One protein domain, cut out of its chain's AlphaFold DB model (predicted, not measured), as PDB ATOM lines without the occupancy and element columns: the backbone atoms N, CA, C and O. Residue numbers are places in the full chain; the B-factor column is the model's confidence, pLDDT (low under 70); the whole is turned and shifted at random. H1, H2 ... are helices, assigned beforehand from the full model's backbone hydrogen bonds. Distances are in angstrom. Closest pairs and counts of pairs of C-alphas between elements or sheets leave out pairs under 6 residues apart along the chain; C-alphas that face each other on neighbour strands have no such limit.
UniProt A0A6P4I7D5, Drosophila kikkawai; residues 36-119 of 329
ATOM      1  N   GLU A  36     212.876  67.383  91.904       69.44
ATOM      2  CA  GLU A  36     211.645  67.900  91.319       69.44
ATOM      3  C   GLU A  36     211.260  69.212  92.004       69.44
ATOM      4  O   GLU A  36     211.289  69.342  93.233       69.44
ATOM      5  N   ARG A  37     210.961  70.208  91.176       68.62
ATOM      6  CA  ARG A  37     210.553  71.534  91.615       68.62
ATOM      7  C   ARG A  37     209.293  71.396  92.472       68.62
ATOM      8  O   ARG A  37     208.356  70.723  92.032       68.62
ATOM      9  N   PRO A  38     209.241  71.997  93.675       77.06
ATOM     10  CA  PRO A  38     208.030  71.988  94.474       77.06
ATOM     11  C   PRO A  38     206.845  72.452  93.615       77.06
ATOM     12  O   PRO A  38     206.966  73.480  92.947       77.06
ATOM     13  N   PRO A  39     205.703  71.739  93.622       74.06
ATOM     14  CA  PRO A  39     204.593  72.016  92.703       74.06
ATOM     15  C   PRO A  39     204.056  73.450  92.756       74.06
ATOM     16  O   PRO A  39     203.375  73.888  91.837       74.06
ATOM     17  N   LYS A  40     204.331  74.156  93.858       77.44
ATOM     18  CA  LYS A  40     203.828  75.495  94.165       77.44
ATOM     19  C   LYS A  40     204.904  76.586  94.144       77.44
ATOM     20  O   LYS A  40     204.611  77.709  94.540       77.44
ATOM     21  N   ASP A  41     206.134  76.272  93.738       82.75
ATOM     22  CA  ASP A  41     207.152  77.306  93.546       82.75
ATOM     23  C   ASP A  41     206.865  78.101  92.250       82.75
ATOM     24  O   ASP A  41     206.317  77.545  91.289       82.75
ATOM     25  N   PRO A  42     207.248  79.389  92.185       84.69
ATOM     26  CA  PRO A  42     207.122  80.230  90.992       84.69
ATOM     27  C   PRO A  42     208.257  80.008  89.983       84.69
ATOM     28  O   PRO A  42     209.357  79.646  90.420       84.69
ATOM     29  N   PRO A  43     207.993  80.084  88.658       84.31
ATOM     30  CA  PRO A  43     208.949  79.716  87.607       84.31
ATOM     31  C   PRO A  43     210.290  80.434  87.769       84.31
ATOM     32  O   PRO A  43     210.325  81.593  88.162       84.31
ATOM     33  N   ASP A  44     211.386  79.736  87.461       78.56
ATOM     34  CA  ASP A  44     212.742  80.253  87.693       78.56
ATOM     35  C   ASP A  44     213.068  81.471  86.802       78.56
ATOM     36  O   ASP A  44     213.897  82.300  87.166       78.56
ATOM     37  N   GLU A  45     212.405  81.594  85.648       80.12
ATOM     38  CA  GLU A  45     212.588  82.689  84.694       80.12
ATOM     39  C   GLU A  45     211.257  83.418  84.451       80.12
ATOM     40  O   GLU A  45     210.232  82.787  84.184       80.12
ATOM     41  N   GLY A  46     211.279  84.756  84.521       81.38
ATOM     42  CA  GLY A  46     210.152  85.619  84.140       81.38
ATOM     43  C   GLY A  46     208.999  85.705  85.147       81.38
ATOM     44  O   GLY A  46     207.891  86.083  84.768       81.38
ATOM     45  N   TYR A  47     209.224  85.342  86.412       84.94
ATOM     46  CA  TYR A  47     208.214  85.499  87.454       84.94
ATOM     47  C   TYR A  47     208.210  86.917  88.038       84.94
ATOM     48  O   TYR A  47     208.936  87.211  88.983       84.94
ATOM     49  N   GLU A  48     207.365  87.784  87.484       87.44
ATOM     50  CA  GLU A  48     207.169  89.166  87.945       87.44
ATOM     51  C   GLU A  48     205.671  89.445  88.166       87.44
ATOM     52  O   GLU A  48     205.029  90.128  87.362       87.44
ATOM     53  N   PRO A  49     205.053  88.867  89.214       90.31
ATOM     54  CA  PRO A  49     203.650  89.131  89.508       90.31
ATOM     55  C   PRO A  49     203.452  90.598  89.907       90.31
ATOM     56  O   PRO A  49     204.215  91.157  90.692       90.31
ATOM     57  N   THR A  50     202.398  91.221  89.382       88.25
ATOM     58  CA  THR A  50     202.038  92.612  89.711       88.25
ATOM     59  C   THR A  50     201.185  92.711  90.980       88.25
ATOM     60  O   THR A  50     201.180  93.746  91.637       88.25
ATOM     61  N   SER A  51     200.473  91.641  91.343       90.19
ATOM     62  CA  SER A  51     199.591  91.568  92.512       90.19
ATOM     63  C   SER A  51     199.493  90.137  93.040       90.19
ATOM     64  O   SER A  51     199.860  89.178  92.356       90.19
ATOM     65  N   VAL A  52     198.995  89.995  94.270       92.19
ATOM     66  CA  VAL A  52     198.651  88.698  94.862       92.19
ATOM     67  C   VAL A  52     197.136  88.516  94.838       92.19
ATOM     68  O   VAL A  52     196.415  89.184  95.575       92.19
ATOM     69  N   ASP A  53     196.662  87.582  94.017       89.62
ATOM     70  CA  ASP A  53     195.231  87.334  93.811       89.62
ATOM     71  C   ASP A  53     194.690  86.331  94.848       89.62
ATOM     72  O   ASP A  53     194.481  85.154  94.546       89.62
ATOM     73  N   HIS A  54     194.516  86.775  96.102       91.75
ATOM     74  CA  HIS A  54     194.017  85.922  97.187       91.75
ATOM     75  C   HIS A  54     193.239  86.680  98.283       91.75
ATOM     76  O   HIS A  54     193.817  87.495  98.995       91.75
ATOM     77  N   ASP A  55     191.976  86.320  98.553       89.62
ATOM     78  CA  ASP A  55     191.089  87.048  99.493       89.62
ATOM     79  C   ASP A  55     191.608  87.046 100.947       89.62
ATOM     80  O   ASP A  55     191.517  88.009 101.723       89.62
ATOM     81  N   GLY A  56     192.198  85.917 101.341       87.56
ATOM     82  CA  GLY A  56     192.779  85.707 102.665       87.56
ATOM     83  C   GLY A  56     194.105  86.429 102.924       87.56
ATOM     84  O   GLY A  56     194.576  86.397 104.062       87.56
ATOM     85  N   ILE A  57     194.708  87.072 101.922       90.06
ATOM     86  CA  ILE A  57     196.017  87.728 102.025       90.06
ATOM     87  C   ILE A  57     195.829  89.196 101.675       90.06
ATOM     88  O   ILE A  57     195.082  89.538 100.774       90.06
ATOM     89  N   ASP A  58     196.442  90.070 102.457       90.62
ATOM     90  CA  ASP A  58     196.494  91.495 102.146       90.62
ATOM     91  C   ASP A  58     197.967  91.883 102.133       90.62
ATOM     92  O   ASP A  58     198.634  91.810 103.169       90.62
ATOM     93  N   VAL A  59     198.494  92.144 100.938       91.56
ATOM     94  CA  VAL A  59     199.911  92.452 100.738       91.56
ATOM     95  C   VAL A  59     200.056  93.967 100.687       91.56
ATOM     96  O   VAL A  59     199.486  94.580  99.790       91.56
ATOM     97  N   PRO A  60     200.813  94.580 101.612       91.81
ATOM     98  CA  PRO A  60     201.057  96.014 101.564       91.81
ATOM     99  C   PRO A  60     201.791  96.429 100.286       91.81
ATOM    100  O   PRO A  60     202.681  95.709  99.836       91.81
ATOM    101  N   ASP A  61     201.525  97.641  99.794       91.38
ATOM    102  CA  ASP A  61     202.126  98.187  98.561       91.38
ATOM    103  C   ASP A  61     203.664  98.199  98.568       91.38
ATOM    104  O   ASP A  61     204.311  98.101  97.529       91.38
ATOM    105  N   PHE A  62     204.273  98.310  99.753       90.50
ATOM    106  CA  PHE A  62     205.728  98.305  99.912       90.50
ATOM    107  C   PHE A  62     206.339  96.900  99.927       90.50
ATOM    108  O   PHE A  62     207.546  96.787 100.128       90.50
ATOM    109  N   VAL A  63     205.547  95.832  99.793       93.56
ATOM    110  CA  VAL A  63     206.014  94.441  99.742       93.56
ATOM    111  C   VAL A  63     205.863  93.924  98.319       93.56
ATOM    112  O   VAL A  63     204.791  94.005  97.735       93.56
ATOM    113  N   ASN A  64     206.938  93.378  97.755       93.44
ATOM    114  CA  ASN A  64     206.933  92.899  96.381       93.44
ATOM    115  C   ASN A  64     206.053  91.634  96.283       93.44
ATOM    116  O   ASN A  64     206.339  90.655  96.985       93.44
ATOM    117  N   PRO A  65     205.019  91.608  95.416       94.56
ATOM    118  CA  PRO A  65     204.187  90.426  95.190       94.56
ATOM    119  C   PRO A  65     204.987  89.183  94.784       94.56
ATOM    120  O   PRO A  65     204.557  88.067  95.072       94.56
ATOM    121  N   ALA A  66     206.175  89.360  94.192       93.56
ATOM    122  CA  ALA A  66     207.081  88.274  93.820       93.56
ATOM    123  C   ALA A  66     207.553  87.429  95.009       93.56
ATOM    124  O   ALA A  66     208.017  86.312  94.806       93.56
ATOM    125  N   ALA A  67     207.414  87.927  96.244       94.62
ATOM    126  CA  ALA A  67     207.705  87.166  97.453       94.62
ATOM    127  C   ALA A  67     206.645  86.096  97.773       94.62
ATOM    128  O   ALA A  67     206.853  85.289  98.683       94.62
ATOM    129  N   PHE A  68     205.507  86.083  97.084       93.88
ATOM    130  CA  PHE A  68     204.431  85.119  97.286       93.88
ATOM    131  C   PHE A  68     204.334  84.175  96.094       93.88
ATOM    132  O   PHE A  68     204.705  84.513  94.976       93.88
ATOM    133  N   ARG A  69     203.854  82.954  96.334       91.94
ATOM    134  CA  ARG A  69     203.614  81.999  95.252       91.94
ATOM    135  C   ARG A  69     202.405  82.403  94.414       91.94
ATOM    136  O   ARG A  69     201.517  83.115  94.876       91.94
ATOM    137  N   GLN A  70     202.302  81.816  93.227       88.62
ATOM    138  CA  GLN A  70     201.083  81.893  92.436       88.62
ATOM    139  C   GLN A  70     199.978  81.041  93.070       88.62
ATOM    140  O   GLN A  70     200.183  79.864  93.386       88.62
ATOM    141  N   PHE A  71     198.808  81.647  93.238       89.69
ATOM    142  CA  PHE A  71     197.603  80.964  93.690       89.69
ATOM    143  C   PHE A  71     196.812  80.445  92.494       89.69
ATOM    144  O   PHE A  71     196.855  81.015  91.404       89.69
ATOM    145  N   SER A  72     196.076  79.352  92.692       87.44
ATOM    146  CA  SER A  72     195.159  78.837  91.662       87.44
ATOM    147  C   SER A  72     193.872  79.666  91.545       87.44
ATOM    148  O   SER A  72     193.120  79.499  90.587       87.44
ATOM    149  N   GLY A  73     193.618  80.552  92.511       88.56
ATOM    150  CA  GLY A  73     192.494  81.483  92.540       88.56
ATOM    151  C   GLY A  73     192.332  82.149  93.913       88.56
ATOM    152  O   GLY A  73     193.049  81.789  94.852       88.56
ATOM    153  N   PRO A  74     191.365  83.077  94.045       90.19
ATOM    154  CA  PRO A  74     191.163  83.862  95.263       90.19
ATOM    155  C   PRO A  74     190.694  83.037  96.473       90.19
ATOM    156  O   PRO A  74     190.973  83.404  97.613       90.19
ATOM    157  N   GLU A  75     190.032  81.904  96.216       89.75
ATOM    158  CA  GLU A  75     189.487  80.984  97.224       89.75
ATOM    159  C   GLU A  75     190.427  79.799  97.546       89.75
ATOM    160  O   GLU A  75     189.997  78.813  98.150       89.75
ATOM    161  N   GLU A  76     191.704  79.828  97.127       90.94
ATOM    162  CA  GLU A  76     192.639  78.738  97.445       90.94
ATOM    163  C   GLU A  76     192.761  78.557  98.966       90.94
ATOM    164  O   GLU A  76     193.049  79.479  99.722       90.94
ATOM    165  N   GLN A  77     192.606  77.331  99.459       89.94
ATOM    166  CA  GLN A  77     192.822  77.087 100.877       89.94
ATOM    167  C   GLN A  77     194.317  77.227 101.215       89.94
ATOM    168  O   GLN A  77     195.136  76.382 100.844       89.94
ATOM    169  N   LEU A  78     194.670  78.277 101.966       87.94
ATOM    170  CA  LEU A  78     196.052  78.539 102.380       87.94
ATOM    171  C   LEU A  78     196.615  77.409 103.244       87.94
ATOM    172  O   LEU A  78     197.796  77.119 103.167       87.94
ATOM    173  N   GLY A  79     195.787  76.705 104.005       88.31
ATOM    174  CA  GLY A  79     196.194  75.553 104.802       88.31
ATOM    175  C   GLY A  79     195.048  75.045 105.676       88.31
ATOM    176  O   GLY A  79     193.948  75.607 105.640       88.31
ATOM    177  N   PRO A  80     195.270  73.989 106.474       89.69
ATOM    178  CA  PRO A  80     194.243  73.442 107.357       89.69
ATOM    179  C   PRO A  80     193.797  74.501 108.375       89.69
ATOM    180  O   PRO A  80     194.588  74.906 109.224       89.69
ATOM    181  N   GLY A  81     192.559  74.989 108.247       88.44
ATOM    182  CA  GLY A  81     192.020  76.061 109.093       88.44
ATOM    183  C   GLY A  81     192.802  77.377 109.029       88.44
ATOM    184  O   GLY A  81     192.780  78.128 109.999       88.44
ATOM    185  N   ALA A  82     193.541  77.642 107.943       89.75
ATOM    186  CA  ALA A  82     194.367  78.838 107.810       89.75
ATOM    187  C   ALA A  82     193.626  79.958 107.072       89.75
ATOM    188  O   ALA A  82     193.286  79.807 105.900       89.75
ATOM    189  N   GLY A  83     193.426  81.102 107.727       86.00
ATOM    190  CA  GLY A  83     192.737  82.246 107.130       86.00
ATOM    191  C   GLY A  83     192.466  83.380 108.119       86.00
ATOM    192  O   GLY A  83     192.564  83.204 109.333       86.00
ATOM    193  N   LYS A  84     192.092  84.561 107.605       84.25
ATOM    194  CA  LYS A  84     191.740  85.732 108.435       84.25
ATOM    195  C   LYS A  84     190.562  85.420 109.375       84.25
ATOM    196  O   LYS A  84     190.609  85.741 110.566       84.25
ATOM    197  N   ALA A  85     189.538  84.740 108.860       85.06
ATOM    198  CA  ALA A  85     188.340  84.351 109.608       85.06
ATOM    199  C   ALA A  85     188.470  83.004 110.351       85.06
ATOM    200  O   ALA A  85     187.655  82.718 111.220       85.06
ATOM    201  N   GLU A  86     189.515  82.223 110.081       88.38
ATOM    202  CA  GLU A  86     189.662  80.840 110.563       88.38
ATOM    203  C   GLU A  86     190.394  80.734 111.912       88.38
ATOM    204  O   GLU A  86     190.848  81.737 112.465       88.38
ATOM    205  N   GLU A  87     190.521  79.520 112.455       93.00
ATOM    206  CA  GLU A  87     191.219  79.254 113.724       93.00
ATOM    207  C   GLU A  87     192.716  79.605 113.652       93.00
ATOM    208  O   GLU A  87     193.251  80.281 114.535       93.00
ATOM    209  N   TYR A  88     193.394  79.217 112.569       92.62
ATOM    210  CA  TYR A  88     194.803  79.522 112.357       92.62
ATOM    211  C   TYR A  88     194.969  80.831 111.575       92.62
ATOM    212  O   TYR A  88     194.826  80.900 110.354       92.62
ATOM    213  N   LYS A  89     195.331  81.902 112.288       90.31
ATOM    214  CA  LYS A  89     195.409  83.264 111.725       90.31
ATOM    215  C   LYS A  89     196.588  83.511 110.780       90.31
ATOM    216  O   LYS A  89     196.591  84.499 110.048       90.31
ATOM    217  N   ASN A  90     197.596  82.641 110.765       91.50
ATOM    218  CA  ASN A  90     198.816  82.853 109.986       91.50
ATOM    219  C   ASN A  90     198.754  82.193 108.595       91.50
ATOM    220  O   ASN A  90     199.553  81.313 108.270       91.50
ATOM    221  N   GLY A  91     197.809  82.635 107.761       90.31
ATOM    222  CA  GLY A  91     197.684  82.166 106.373       90.31
ATOM    223  C   GLY A  91     198.901  82.498 105.497       90.31
ATOM    224  O   GLY A  91     199.286  81.698 104.649       90.31
ATOM    225  N   HIS A  92     199.569  83.624 105.771       92.00
ATOM    226  CA  HIS A  92     200.743  84.101 105.029       92.00
ATOM    227  C   HIS A  92     201.903  83.104 105.026       92.00
ATOM    228  O   HIS A  92     202.639  83.034 104.050       92.00
ATOM    229  N   TYR A  93     202.053  82.290 106.077       92.12
ATOM    230  CA  TYR A  93     203.090  81.257 106.120       92.12
ATOM    231  C   TYR A  93     203.030  80.318 104.912       92.12
ATOM    232  O   TYR A  93     204.057  79.961 104.343       92.12
ATOM    233  N   PHE A  94     201.820  79.950 104.500       92.06
ATOM    234  CA  PHE A  94     201.628  79.070 103.364       92.06
ATOM    235  C   PHE A  94     201.714  79.795 102.030       92.06
ATOM    236  O   PHE A  94     201.744  79.127 101.012       92.06
ATOM    237  N   ALA A  95     201.740  81.120 102.002       93.25
ATOM    238  CA  ALA A  95     201.851  81.893 100.775       93.25
ATOM    239  C   ALA A  95     203.296  81.972 100.257       93.25
ATOM    240  O   ALA A  95     203.517  82.289  99.091       93.25
ATOM    241  N   TYR A  96     204.278  81.682 101.110       93.88
ATOM    242  CA  TYR A  96     205.686  81.743 100.744       93.88
ATOM    243  C   TYR A  96     206.128  80.547  99.890       93.88
ATOM    244  O   TYR A  96     205.634  79.426 100.024       93.88
ATOM    245  N   HIS A  97     207.106  80.810  99.032       92.56
ATOM    246  CA  HIS A  97     207.839  79.856  98.210       92.56
ATOM    247  C   HIS A  97     209.322  79.873  98.601       92.56
ATOM    248  O   HIS A  97     209.765  80.624  99.476       92.56
ATOM    249  N   ARG A  98     210.128  79.043  97.939       90.81
ATOM    250  CA  ARG A  98     211.554  78.890  98.260       90.81
ATOM    251  C   ARG A  98     212.376  80.190  98.202       90.81
ATOM    252  O   ARG A  98     213.352  80.317  98.940       90.81
ATOM    253  N   PHE A  99     211.999  81.137  97.343       91.75
ATOM    254  CA  PHE A  99     212.747  82.382  97.119       91.75
ATOM    255  C   PHE A  99     212.173  83.596  97.860       91.75
ATOM    256  O   PHE A  99     212.806  84.645  97.857       91.75
ATOM    257  N   SER A 100     211.060  83.453  98.589       93.69
ATOM    258  CA  SER A 100     210.420  84.564  99.310       93.69
ATOM    259  C   SER A 100     211.372  85.320 100.233       93.69
ATOM    260  O   SER A 100     211.329  86.541 100.327       93.69
ATOM    261  N   PHE A 101     212.263  84.598 100.916       94.88
ATOM    262  CA  PHE A 101     213.256  85.226 101.786       94.88
ATOM    263  C   PHE A 101     214.222  86.126 101.007       94.88
ATOM    264  O   PHE A 101     214.562  87.206 101.483       94.88
ATOM    265  N   TYR A 102     214.663  85.681  99.828       93.88
ATOM    266  CA  TYR A 102     215.577  86.439  98.980       93.88
ATOM    267  C   TYR A 102     214.907  87.706  98.439       93.88
ATOM    268  O   TYR A 102     215.498  88.780  98.534       93.88
ATOM    269  N   GLU A 103     213.658  87.601  97.980       93.94
ATOM    270  CA  GLU A 103     212.860  88.744  97.514       93.94
ATOM    271  C   GLU A 103     212.692  89.798  98.616       93.94
ATOM    272  O   GLU A 103     213.083  90.955  98.457       93.94
ATOM    273  N   LEU A 104     212.221  89.383  99.797       95.06
ATOM    274  CA  LEU A 104     212.019  90.289 100.933       95.06
ATOM    275  C   LEU A 104     213.332  90.903 101.430       95.06
ATOM    276  O   LEU A 104     213.369  92.062 101.848       95.06
ATOM    277  N   GLN A 105     214.426  90.137 101.414       95.69
ATOM    278  CA  GLN A 105     215.736  90.637 101.819       95.69
ATOM    279  C   GLN A 105     216.272  91.682 100.837       95.69
ATOM    280  O   GLN A 105     216.840  92.686 101.281       95.69
ATOM    281  N   THR A 106     216.101  91.445  99.537       94.19
ATOM    282  CA  THR A 106     216.521  92.356  98.466       94.19
ATOM    283  C   THR A 106     215.725  93.652  98.548       94.19
ATOM    284  O   THR A 106     216.319  94.715  98.715       94.19
ATOM    285  N   GLN A 107     214.401  93.557  98.641       94.00
ATOM    286  CA  GLN A 107     213.527  94.713  98.827       94.00
ATOM    287  C   GLN A 107     213.860  95.515 100.096       94.00
ATOM    288  O   GLN A 107     213.922  96.745 100.092       94.00
ATOM    289  N   ALA A 108     214.135  94.841 101.216       92.56
ATOM    290  CA  ALA A 108     214.539  95.523 102.445       92.56
ATOM    291  C   ALA A 108     215.900  96.232 102.319       92.56
ATOM    292  O   ALA A 108     216.160  97.203 103.041       92.56
ATOM    293  N   ALA A 109     216.794  95.735 101.458       92.31
ATOM    294  CA  ALA A 109     218.050  96.398 101.137       92.31
ATOM    295  C   ALA A 109     217.813  97.628 100.250       92.31
ATOM    296  O   ALA A 109     218.319  98.692 100.596       92.31
ATOM    297  N   GLU A 110     216.974  97.512  99.222       91.12
ATOM    298  CA  GLU A 110     216.580  98.617  98.338       91.12
ATOM    299  C   GLU A 110     215.946  99.763  99.131       91.12
ATOM    300  O   GLU A 110     216.491 100.862  99.150       91.12
ATOM    301  N   MET A 111     214.929  99.484  99.955       88.25
ATOM    302  CA  MET A 111     214.319 100.494 100.837       88.25
ATOM    303  C   MET A 111     215.325 101.127 101.814       88.25
ATOM    304  O   MET A 111     215.148 102.239 102.317       88.25
ATOM    305  N   ARG A 112     216.372 100.397 102.217       87.56
ATOM    306  CA  ARG A 112     217.430 100.952 103.077       87.56
ATOM    307  C   ARG A 112     218.337 101.893 102.293       87.56
ATOM    308  O   ARG A 112     218.747 102.906 102.856       87.56
ATOM    309  N   ASP A 113     218.667 101.549 101.060       87.69
ATOM    310  CA  ASP A 113     219.566 102.330 100.221       87.69
ATOM    311  C   ASP A 113     218.866 103.563  99.642       87.69
ATOM    312  O   ASP A 113     219.458 104.639  99.671       87.69
ATOM    313  N   GLU A 114     217.582 103.475  99.293       84.75
ATOM    314  CA  GLU A 114     216.736 104.632  98.966       84.75
ATOM    315  C   GLU A 114     216.732 105.664 100.100       84.75
ATOM    316  O   GLU A 114     217.038 106.831  99.874       84.75
ATOM    317  N   ARG A 115     216.542 105.230 101.355       81.44
ATOM    318  CA  ARG A 115     216.638 106.123 102.530       81.44
ATOM    319  C   ARG A 115     218.013 106.765 102.709       81.44
ATOM    320  O   ARG A 115     218.123 107.824 103.321       81.44
ATOM    321  N   ARG A 116     219.088 106.117 102.247       81.81
ATOM    322  CA  ARG A 116     220.437 106.706 102.286       81.81
ATOM    323  C   ARG A 116     220.636 107.725 101.177       81.81
ATOM    324  O   ARG A 116     221.297 108.731 101.419       81.81
ATOM    325  N   LEU A 117     220.097 107.449  99.991       78.88
ATOM    326  CA  LEU A 117     220.116 108.373  98.863       78.88
ATOM    327  C   LEU A 117     219.287 109.624  99.166       78.88
ATOM    328  O   LEU A 117     219.742 110.724  98.870       78.88
ATOM    329  N   ASP A 118     218.166 109.474  99.872       79.06
ATOM    330  CA  ASP A 118     217.309 110.570 100.347       79.06
ATOM    331  C   ASP A 118     217.894 111.341 101.558       79.06
ATOM    332  O   ASP A 118     217.205 112.003 102.331       79.06
ATOM    333  N   GLY A 119     219.209 111.237 101.782       71.88
ATOM    334  CA  GLY A 119     219.920 112.015 102.800       71.88
ATOM    335  C   GLY A 119     219.661 111.590 104.248       71.88
ATOM    336  O   GLY A 119     220.044 112.310 105.170       71.88
TER     337      GLY A 119
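Overview. This is residues 36 to 119 of the 329 residues of a protein of Drosophila kikkawai (UniProt A0A6P4I7D5). There is little regular structure: a body of winding loops, made mostly by residues 36 to 90, also holds the short helix H1, and one long helix, H2, runs outward from it, with residues 112 to 119 sticking out. The printed part has 84 residues, with two named helices, H1 then H2, and no named strand; the class is all helix, with 23 residues in named elements. The whole is only just loose, close to compact, with a radius of gyration of the C-alphas of 14.4 A and spans of 46 by 32 by 18 A.

Arrangement. H2, residues 100 to 117, and H1, residues 91 to 95, are apart, joined by a tight link of 4 residues. In H2 every O i to N i+4 pair is within hydrogen-bond range; in H1 0 of 1 is, but 2 of 2 O i to N i+3 pairs are.

Along the chain. H2 is 25.7 A long, from C-alpha 100 at (210.420, 84.564, 99.310) to C-alpha 117 at (220.116, 108.373, 98.863). H1 is 7.0 A long and begins at C-alpha 91, (197.684, 82.166, 106.373).

Size, cuts and confidence. The C-alphas farthest apart, of Pro 80 and Gly 119, are 46.6 A apart. The printed part has no cut. The pLDDT is under 70 at residues 36 to 37.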